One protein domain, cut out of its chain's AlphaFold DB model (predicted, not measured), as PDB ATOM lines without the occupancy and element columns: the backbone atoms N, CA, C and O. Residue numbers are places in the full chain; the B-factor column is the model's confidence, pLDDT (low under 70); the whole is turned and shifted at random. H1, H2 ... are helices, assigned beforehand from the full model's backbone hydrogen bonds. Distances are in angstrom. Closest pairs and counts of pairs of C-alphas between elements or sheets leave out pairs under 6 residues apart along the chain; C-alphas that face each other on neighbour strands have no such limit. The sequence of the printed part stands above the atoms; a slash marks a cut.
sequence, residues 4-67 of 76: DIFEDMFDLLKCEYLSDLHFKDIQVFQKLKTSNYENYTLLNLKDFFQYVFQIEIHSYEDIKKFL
ATOM      1  N   ASP A   4     289.561 221.178 266.941       89.38
ATOM      2  CA  ASP A   4     289.378 220.357 268.125       89.38
ATOM      3  C   ASP A   4     289.216 218.885 267.740       89.38
ATOM      4  O   ASP A   4     288.208 218.488 267.164       89.38
ATOM      5  N   ILE A   5     290.215 218.064 268.076       92.38
ATOM      6  CA  ILE A   5     290.177 216.631 267.792       92.38
ATOM      7  C   ILE A   5     289.017 215.926 268.508       92.38
ATOM      8  O   ILE A   5     288.522 214.924 267.994       92.38
ATOM      9  N   PHE A   6     288.558 216.432 269.656       92.19
ATOM     10  CA  PHE A   6     287.410 215.852 270.351       92.19
ATOM     11  C   PHE A   6     286.128 216.017 269.538       92.19
ATOM     12  O   PHE A   6     285.418 215.033 269.333       92.19
ATOM     13  N   GLU A   7     285.857 217.230 269.051       91.44
ATOM     14  CA  GLU A   7     284.692 217.524 268.211       91.44
ATOM     15  C   GLU A   7     284.779 216.771 266.879       91.44
ATOM     16  O   GLU A   7     283.840 216.071 266.501       91.44
ATOM     17  N   ASP A   8     285.943 216.806 266.222       91.25
ATOM     18  CA  ASP A   8     286.133 216.130 264.938       91.25
ATOM     19  C   ASP A   8     285.961 214.609 265.074       91.25
ATOM     20  O   ASP A   8     285.277 213.984 264.263       91.25
ATOM     21  N   MET A   9     286.536 213.978 266.102       91.75
ATOM     22  CA  MET A   9     286.366 212.535 266.317       91.75
ATOM     23  C   MET A   9     284.941 212.177 266.741       91.75
ATOM     24  O   MET A   9     284.436 211.133 266.322       91.75
ATOM     25  N   PHE A  10     284.281 213.033 267.523       91.25
ATOM     26  CA  PHE A  10     282.878 212.873 267.897       91.25
ATOM     27  C   PHE A  10     281.968 212.856 266.660       91.25
ATOM     28  O   PHE A  10     281.194 211.909 266.484       91.25
ATOM     29  N   ASP A  11     282.129 213.828 265.758       90.62
ATOM     30  CA  ASP A  11     281.363 213.920 264.512       90.62
ATOM     31  C   ASP A  11     281.700 212.779 263.540       90.62
ATOM     32  O   ASP A  11     280.812 212.173 262.928       90.62
ATOM     33  N   LEU A  12     282.986 212.436 263.413       90.31
ATOM     34  CA  LEU A  12     283.454 211.380 262.510       90.31
ATOM     35  C   LEU A  12     282.962 209.990 262.917       90.31
ATOM     36  O   LEU A  12     282.653 209.175 262.042       90.31
ATOM     37  N   LEU A  13     282.915 209.706 264.220       89.44
ATOM     38  CA  LEU A  13     282.435 208.431 264.756       89.44
ATOM     39  C   LEU A  13     280.930 208.429 265.030       89.44
ATOM     40  O   LEU A  13     280.388 207.376 265.375       89.44
ATOM     41  N   LYS A  14     280.259 209.574 264.835       88.62
ATOM     42  CA  LYS A  14     278.838 209.781 265.139       88.62
ATOM     43  C   LYS A  14     278.498 209.285 266.545       88.62
ATOM     44  O   LYS A  14     277.567 208.498 266.724       88.62
ATOM     45  N   CYS A  15     279.318 209.676 267.517       88.81
ATOM     46  CA  CYS A  15     279.069 209.352 268.915       88.81
ATOM     47  C   CYS A  15     277.777 210.030 269.391       88.81
ATOM     48  O   CYS A  15     277.400 211.087 268.887       88.81
ATOM     49  N   GLU A  16     277.090 209.420 270.355       89.00
ATOM     50  CA  GLU A  16     275.914 210.036 270.977       89.00
ATOM     51  C   GLU A  16     276.356 210.950 272.129       89.00
ATOM     52  O   GLU A  16     275.803 212.033 272.319       89.00
ATOM     53  N   TYR A  17     277.426 210.560 272.831       90.12
ATOM     54  CA  TYR A  17     278.052 211.328 273.907       90.12
ATOM     55  C   TYR A  17     279.570 211.421 273.726       90.12
ATOM     56  O   TYR A  17     280.212 210.511 273.205       90.12
ATOM     57  N   LEU A  18     280.184 212.499 274.226       85.56
ATOM     58  CA  LEU A  18     281.647 212.659 274.207       85.56
ATOM     59  C   LEU A  18     282.363 211.531 274.978       85.56
ATOM     60  O   LEU A  18     283.473 211.128 274.633       85.56
ATOM     61  N   SER A  19     281.714 210.988 276.010       88.81
ATOM     62  CA  SER A  19     282.184 209.816 276.760       88.81
ATOM     63  C   SER A  19     282.336 208.569 275.899       88.81
ATOM     64  O   SER A  19     283.176 207.728 276.205       88.81
ATOM     65  N   ASP A  20     281.588 208.456 274.800       88.88
ATOM     66  CA  ASP A  20     281.656 207.291 273.919       88.88
ATOM     67  C   ASP A  20     283.022 207.168 273.248       88.88
ATOM     68  O   ASP A  20     283.424 206.061 272.909       88.88
ATOM     69  N   LEU A  21     283.752 208.277 273.079       89.81
ATOM     70  CA  LEU A  21     285.103 208.260 272.517       89.81
ATOM     71  C   LEU A  21     286.042 207.384 273.346       89.81
ATOM     72  O   LEU A  21     286.808 206.621 272.770       89.81
ATOM     73  N   HIS A  22     285.924 207.433 274.676       88.25
ATOM     74  CA  HIS A  22     286.701 206.587 275.583       88.25
ATOM     75  C   HIS A  22     286.354 205.098 275.422       88.25
ATOM     76  O   HIS A  22     287.235 204.250 275.440       88.25
ATOM     77  N   PHE A  23     285.079 204.765 275.196       88.00
ATOM     78  CA  PHE A  23     284.631 203.379 274.983       88.00
ATOM     79  C   PHE A  23     284.824 202.872 273.545       88.00
ATOM     80  O   PHE A  23     284.625 201.690 273.269       88.00
ATOM     81  N   LYS A  24     285.146 203.768 272.609       89.00
ATOM     82  CA  LYS A  24     285.361 203.489 271.183       89.00
ATOM     83  C   LYS A  24     286.815 203.726 270.786       89.00
ATOM     84  O   LYS A  24     287.088 204.004 269.618       89.00
ATOM     85  N   ASP A  25     287.734 203.594 271.728       88.94
ATOM     86  CA  ASP A  25     289.179 203.719 271.560       88.94
ATOM     87  C   ASP A  25     289.705 203.000 270.298       88.94
ATOM     88  O   ASP A  25     290.383 203.613 269.473       88.94
ATOM     89  N   ILE A  26     289.282 201.759 270.034       89.44
ATOM     90  CA  ILE A  26     289.661 201.011 268.820       89.44
ATOM     91  C   ILE A  26     289.213 201.736 267.538       89.44
ATOM     92  O   ILE A  26     289.962 201.814 266.559       89.44
ATOM     93  N   GLN A  27     287.993 202.282 267.519       91.38
ATOM     94  CA  GLN A  27     287.467 203.016 266.359       91.38
ATOM     95  C   GLN A  27     288.182 204.359 266.195       91.38
ATOM     96  O   GLN A  27     288.534 204.734 265.074       91.38
ATOM     97  N   VAL A  28     288.448 205.051 267.307       92.25
ATOM     98  CA  VAL A  28     289.237 206.287 267.333       92.25
ATOM     99  C   VAL A  28     290.628 206.034 266.760       92.25
ATOM    100  O   VAL A  28     291.078 206.786 265.901       92.25
ATOM    101  N   PHE A  29     291.294 204.951 267.150       91.38
ATOM    102  CA  PHE A  29     292.619 204.588 266.655       91.38
ATOM    103  C   PHE A  29     292.648 204.303 265.155       91.38
ATOM    104  O   PHE A  29     293.489 204.839 264.428       91.38
ATOM    105  N   GLN A  30     291.701 203.501 264.661       90.38
ATOM    106  CA  GLN A  30     291.565 203.247 263.224       90.38
ATOM    107  C   GLN A  30     291.309 204.545 262.448       90.38
ATOM    108  O   GLN A  30     291.854 204.748 261.357       90.38
ATOM    109  N   LYS A  31     290.516 205.459 263.019       91.56
ATOM    110  CA  LYS A  31     290.241 206.752 262.398       91.56
ATOM    111  C   LYS A  31     291.456 207.673 262.425       91.56
ATOM    112  O   LYS A  31     291.754 208.297 261.409       91.56
ATOM    113  N   LEU A  32     292.196 207.713 263.528       89.81
ATOM    114  CA  LEU A  32     293.436 208.472 263.678       89.81
ATOM    115  C   LEU A  32     294.510 208.039 262.678       89.81
ATOM    116  O   LEU A  32     295.148 208.898 262.077       89.81
ATOM    117  N   LYS A  33     294.654 206.731 262.421       89.44
ATOM    118  CA  LYS A  33     295.564 206.193 261.390       89.44
ATOM    119  C   LYS A  33     295.290 206.742 259.988       89.44
ATOM    120  O   LYS A  33     296.202 206.832 259.173       89.44
ATOM    121  N   THR A  34     294.034 207.071 259.696       87.69
ATOM    122  CA  THR A  34     293.590 207.556 258.379       87.69
ATOM    123  C   THR A  34     293.334 209.065 258.342       87.69
ATOM    124  O   THR A  34     293.056 209.607 257.274       87.69
ATOM    125  N   SER A  35     293.439 209.752 259.483       85.88
ATOM    126  CA  SER A  35     293.182 211.189 259.622       85.88
ATOM    127  C   SER A  35     294.486 211.977 259.720       85.88
ATOM    128  O   SER A  35     295.501 211.476 260.200       85.88
ATOM    129  N   ASN A  36     294.462 213.243 259.302       85.88
ATOM    130  CA  ASN A  36     295.626 214.119 259.411       85.88
ATOM    131  C   ASN A  36     295.675 214.788 260.796       85.88
ATOM    132  O   ASN A  36     295.240 215.929 260.965       85.88
ATOM    133  N   TYR A  37     296.185 214.057 261.791       86.88
ATOM    134  CA  TYR A  37     296.290 214.543 263.170       86.88
ATOM    135  C   TYR A  37     297.339 215.652 263.360       86.88
ATOM    136  O   TYR A  37     297.328 216.333 264.380       86.88
ATOM    137  N   GLU A  38     298.221 215.885 262.382       87.81
ATOM    138  CA  GLU A  38     299.220 216.964 262.433       87.81
ATOM    139  C   GLU A  38     298.581 218.364 262.303       87.81
ATOM    140  O   GLU A  38     299.224 219.367 262.602       87.81
ATOM    141  N   ASN A  39     297.296 218.440 261.933       89.94
ATOM    142  CA  ASN A  39     296.516 219.683 261.903       89.94
ATOM    143  C   ASN A  39     296.047 220.160 263.291       89.94
ATOM    144  O   ASN A  39     295.548 221.286 263.412       89.94
ATOM    145  N   TYR A  40     296.179 219.320 264.321       91.31
ATOM    146  CA  TYR A  40     295.821 219.651 265.699       91.31
ATOM    147  C   TYR A  40     297.053 220.077 266.494       91.31
ATOM    148  O   TYR A  40     298.182 219.640 266.244       91.31
ATOM    149  N   THR A  41     296.841 220.929 267.495       92.50
ATOM    150  CA  THR A  41     297.918 221.320 268.405       92.50
ATOM    151  C   THR A  41     298.340 220.130 269.262       92.50
ATOM    152  O   THR A  41     297.520 219.309 269.673       92.50
ATOM    153  N   LEU A  42     299.633 220.057 269.582       92.50
ATOM    154  CA  LEU A  42     300.168 219.002 270.441       92.50
ATOM    155  C   LEU A  42     299.485 218.962 271.817       92.50
ATOM    156  O   LEU A  42     299.317 217.885 272.367       92.50
ATOM    157  N   LEU A  43     299.086 220.117 272.363       92.19
ATOM    158  CA  LEU A  43     298.349 220.177 273.629       92.19
ATOM    159  C   LEU A  43     296.988 219.482 273.515       92.19
ATOM    160  O   LEU A  43     296.665 218.656 274.356       92.19
ATOM    161  N   ASN A  44     296.243 219.743 272.439       93.62
ATOM    162  CA  ASN A  44     294.947 219.106 272.245       93.62
ATOM    163  C   ASN A  44     295.081 217.588 272.046       93.62
ATOM    164  O   ASN A  44     294.339 216.792 272.612       93.62
ATOM    165  N   LEU A  45     296.099 217.169 271.290       93.75
ATOM    166  CA  LEU A  45     296.410 215.750 271.124       93.75
ATOM    167  C   LEU A  45     296.780 215.097 272.460       93.75
ATOM    168  O   LEU A  45     296.365 213.974 272.710       93.75
ATOM    169  N   LYS A  46     297.532 215.779 273.331       94.56
ATOM    170  CA  LYS A  46     297.887 215.256 274.661       94.56
ATOM    171  C   LYS A  46     296.651 214.947 275.488       94.56
ATOM    172  O   LYS A  46     296.493 213.809 275.929       94.56
ATOM    173  N   ASP A  47     295.769 215.931 275.621       94.25
ATOM    174  CA  ASP A  47     294.538 215.785 276.395       94.25
ATOM    175  C   ASP A  47     293.643 214.688 275.797       94.25
ATOM    176  O   ASP A  47     293.093 213.858 276.523       94.25
ATOM    177  N   PHE A  48     293.561 214.611 274.465       94.19
ATOM    178  CA  PHE A  48     292.792 213.586 273.760       94.19
ATOM    179  C   PHE A  48     293.321 212.172 273.976       94.19
ATOM    180  O   PHE A  48     292.555 211.264 274.297       94.19
ATOM    181  N   PHE A  49     294.627 211.970 273.814       93.69
ATOM    182  CA  PHE A  49     295.234 210.654 273.971       93.69
ATOM    183  C   PHE A  49     295.183 210.181 275.423       93.69
ATOM    184  O   PHE A  49     294.893 209.010 275.672       93.69
ATOM    185  N   GLN A  50     295.363 211.094 276.377       93.94
ATOM    186  CA  GLN A  50     295.180 210.789 277.790       93.94
ATOM    187  C   GLN A  50     293.723 210.425 278.097       93.94
ATOM    188  O   GLN A  50     293.470 209.474 278.830       93.94
ATOM    189  N   TYR A  51     292.749 211.135 277.528       93.38
ATOM    190  CA  TYR A  51     291.336 210.850 277.766       93.38
ATOM    191  C   TYR A  51     290.890 209.513 277.153       93.38
ATOM    192  O   TYR A  51     290.343 208.654 277.851       93.38
ATOM    193  N   VAL A  52     291.136 209.321 275.854       92.38
ATOM    194  CA  VAL A  52     290.643 208.159 275.101       92.38
ATOM    195  C   VAL A  52     291.453 206.906 275.407       92.38
ATOM    196  O   VAL A  52     290.870 205.871 275.702       92.38
ATOM    197  N   PHE A  53     292.782 207.003 275.365       90.94
ATOM    198  CA  PHE A  53     293.674 205.843 275.443       90.94
ATOM    199  C   PHE A  53     294.351 205.682 276.805       90.94
ATOM    200  O   PHE A  53     295.040 204.689 277.010       90.94
ATOM    201  N   GLN A  54     294.190 206.642 277.727       91.50
ATOM    202  CA  GLN A  54     294.898 206.655 279.017       91.50
ATOM    203  C   GLN A  54     296.429 206.610 278.853       91.50
ATOM    204  O   GLN A  54     297.138 206.091 279.714       91.50
ATOM    205  N   ILE A  55     296.944 207.175 277.752       90.62
ATOM    206  CA  ILE A  55     298.382 207.272 277.488       90.62
ATOM    207  C   ILE A  55     298.842 208.724 277.493       90.62
ATOM    208  O   ILE A  55     298.153 209.618 277.004       90.62
ATOM    209  N   GLU A  56     300.052 208.945 277.991       91.00
ATOM    210  CA  GLU A  56     300.702 210.244 277.920       91.00
ATOM    211  C   GLU A  56     301.602 210.296 276.685       91.00
ATOM    212  O   GLU A  56     302.503 209.476 276.507       91.00
ATOM    213  N   ILE A  57     301.343 211.264 275.810       92.38
ATOM    214  CA  ILE A  57     302.201 211.560 274.663       92.38
ATOM    215  C   ILE A  57     302.977 212.844 274.943       92.38
ATOM    216  O   ILE A  57     302.452 213.782 275.541       92.38
ATOM    217  N   HIS A  58     304.221 212.946 274.486       92.62
ATOM    218  CA  HIS A  58     305.017 214.162 274.674       92.62
ATOM    219  C   HIS A  58     305.308 214.878 273.360       92.62
ATOM    220  O   HIS A  58     305.565 216.084 273.378       92.62
ATOM    221  N   SER A  59     305.211 214.166 272.238       93.88
ATOM    222  CA  SER A  59     305.554 214.633 270.899       93.88
ATOM    223  C   SER A  59     304.684 213.984 269.811       93.88
ATOM    224  O   SER A  59     304.060 212.947 270.022       93.88
ATOM    225  N   TYR A  60     304.696 214.556 268.602       90.69
ATOM    226  CA  TYR A  60     304.084 213.926 267.422       90.69
ATOM    227  C   TYR A  60     304.757 212.598 267.039       90.69
ATOM    228  O   TYR A  60     304.142 211.762 266.379       90.69
ATOM    229  N   GLU A  61     306.014 212.382 267.439       91.06
ATOM    230  CA  GLU A  61     306.701 211.111 267.207       91.06
ATOM    231  C   GLU A  61     306.106 209.989 268.064       91.06
ATOM    232  O   GLU A  61     305.963 208.869 267.578       91.06
ATOM    233  N   ASP A  62     305.683 210.289 269.294       91.94
ATOM    234  CA  ASP A  62     305.007 209.319 270.165       91.94
ATOM    235  C   ASP A  62     303.668 208.891 269.564       91.94
ATOM    236  O   ASP A  62     303.349 207.705 269.539       91.94
ATOM    237  N   ILE A  63     302.935 209.840 268.969       91.50
ATOM    238  CA  ILE A  63     301.708 209.554 268.215       91.50
ATOM    239  C   ILE A  63     302.011 208.637 267.028       91.50
ATOM    240  O   ILE A  63     301.327 207.636 266.833       91.50
ATOM    241  N   LYS A  64     303.057 208.932 266.244       90.81
ATOM    242  CA  LYS A  64     303.477 208.081 265.116       90.81
ATOM    243  C   LYS A  64     303.839 206.672 265.578       90.81
ATOM    244  O   LYS A  64     303.431 205.708 264.939       90.81
ATOM    245  N   LYS A  65     304.573 206.543 266.685       90.50
ATOM    246  CA  LYS A  65     304.923 205.246 267.283       90.50
ATOM    247  C   LYS A  65     303.677 204.480 267.717       90.50
ATOM    248  O   LYS A  65     303.556 203.315 267.352       90.50
ATOM    249  N   PHE A  66     302.750 205.140 268.408       89.12
ATOM    250  CA  PHE A  66     301.481 204.550 268.831       89.12
ATOM    251  C   PHE A  66     300.651 204.073 267.632       89.12
ATOM    252  O   PHE A  66     300.230 202.922 267.563       89.12
ATOM    253  N   LEU A  67     300.488 204.923 266.617       88.75
ATOM    254  CA  LEU A  67     299.730 204.585 265.411       88.75
ATOM    255  C   LEU A  67     300.441 203.562 264.511       88.75
ATOM    256  O   LEU A  67     299.777 202.920 263.708       88.75
TER     257      LEU A  67
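This is residues 4 to 67 of the 76 residues of an uncharacterized protein of Absiella sp. AM27-20 (UniProt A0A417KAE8). Five short helices make a compact, rounded body: H4, the longest, and H3 lie across its middle, H1 and H2 at one end and H5 at the other. The printed part has 64 residues, with H1 to H5 in chain order and no named strand: all helix. The radius of gyration of the C-alphas is 10.6 A; the spans are 31 by 21 by 18 A.

H4, residues 42 to 53, is 15.5 A long, and H3, residues 25 to 34, 14.4 A. H1, residues 5 to 13, begins at C-alpha 5 (290.177, 216.631, 267.792). H2 is residues 20 to 23; H5, residues 60 to 67, ends at C-alpha 67 (299.730, 204.585, 265.411).

With residues 44 to 48 alone, H4 touches H1 at a steep tilt of 49 degrees; C-alphas 6 and 48 are closest, 6.8 A. With 51 to 53 alone it touches H2, closest C-alphas 22 and 52, 4.3 A. H3 touches H1 about perpendicular, 83 degrees, closest C-alphas 9 and 28, 7.0 A. H3 and H5 only just touch, with 3 pairs of C-alphas within 8 A, closest 33 and 67, 6.0 A. Every O i to N i+4 pair is within hydrogen-bond range in H1, H4 and H5, and 5 of 6 in H3; H2 is too short for one.

C-alphas 16 and 61 are farthest apart, 31.0 A. The printed part has no cut and no long link; no printed residue is under pLDDT 70.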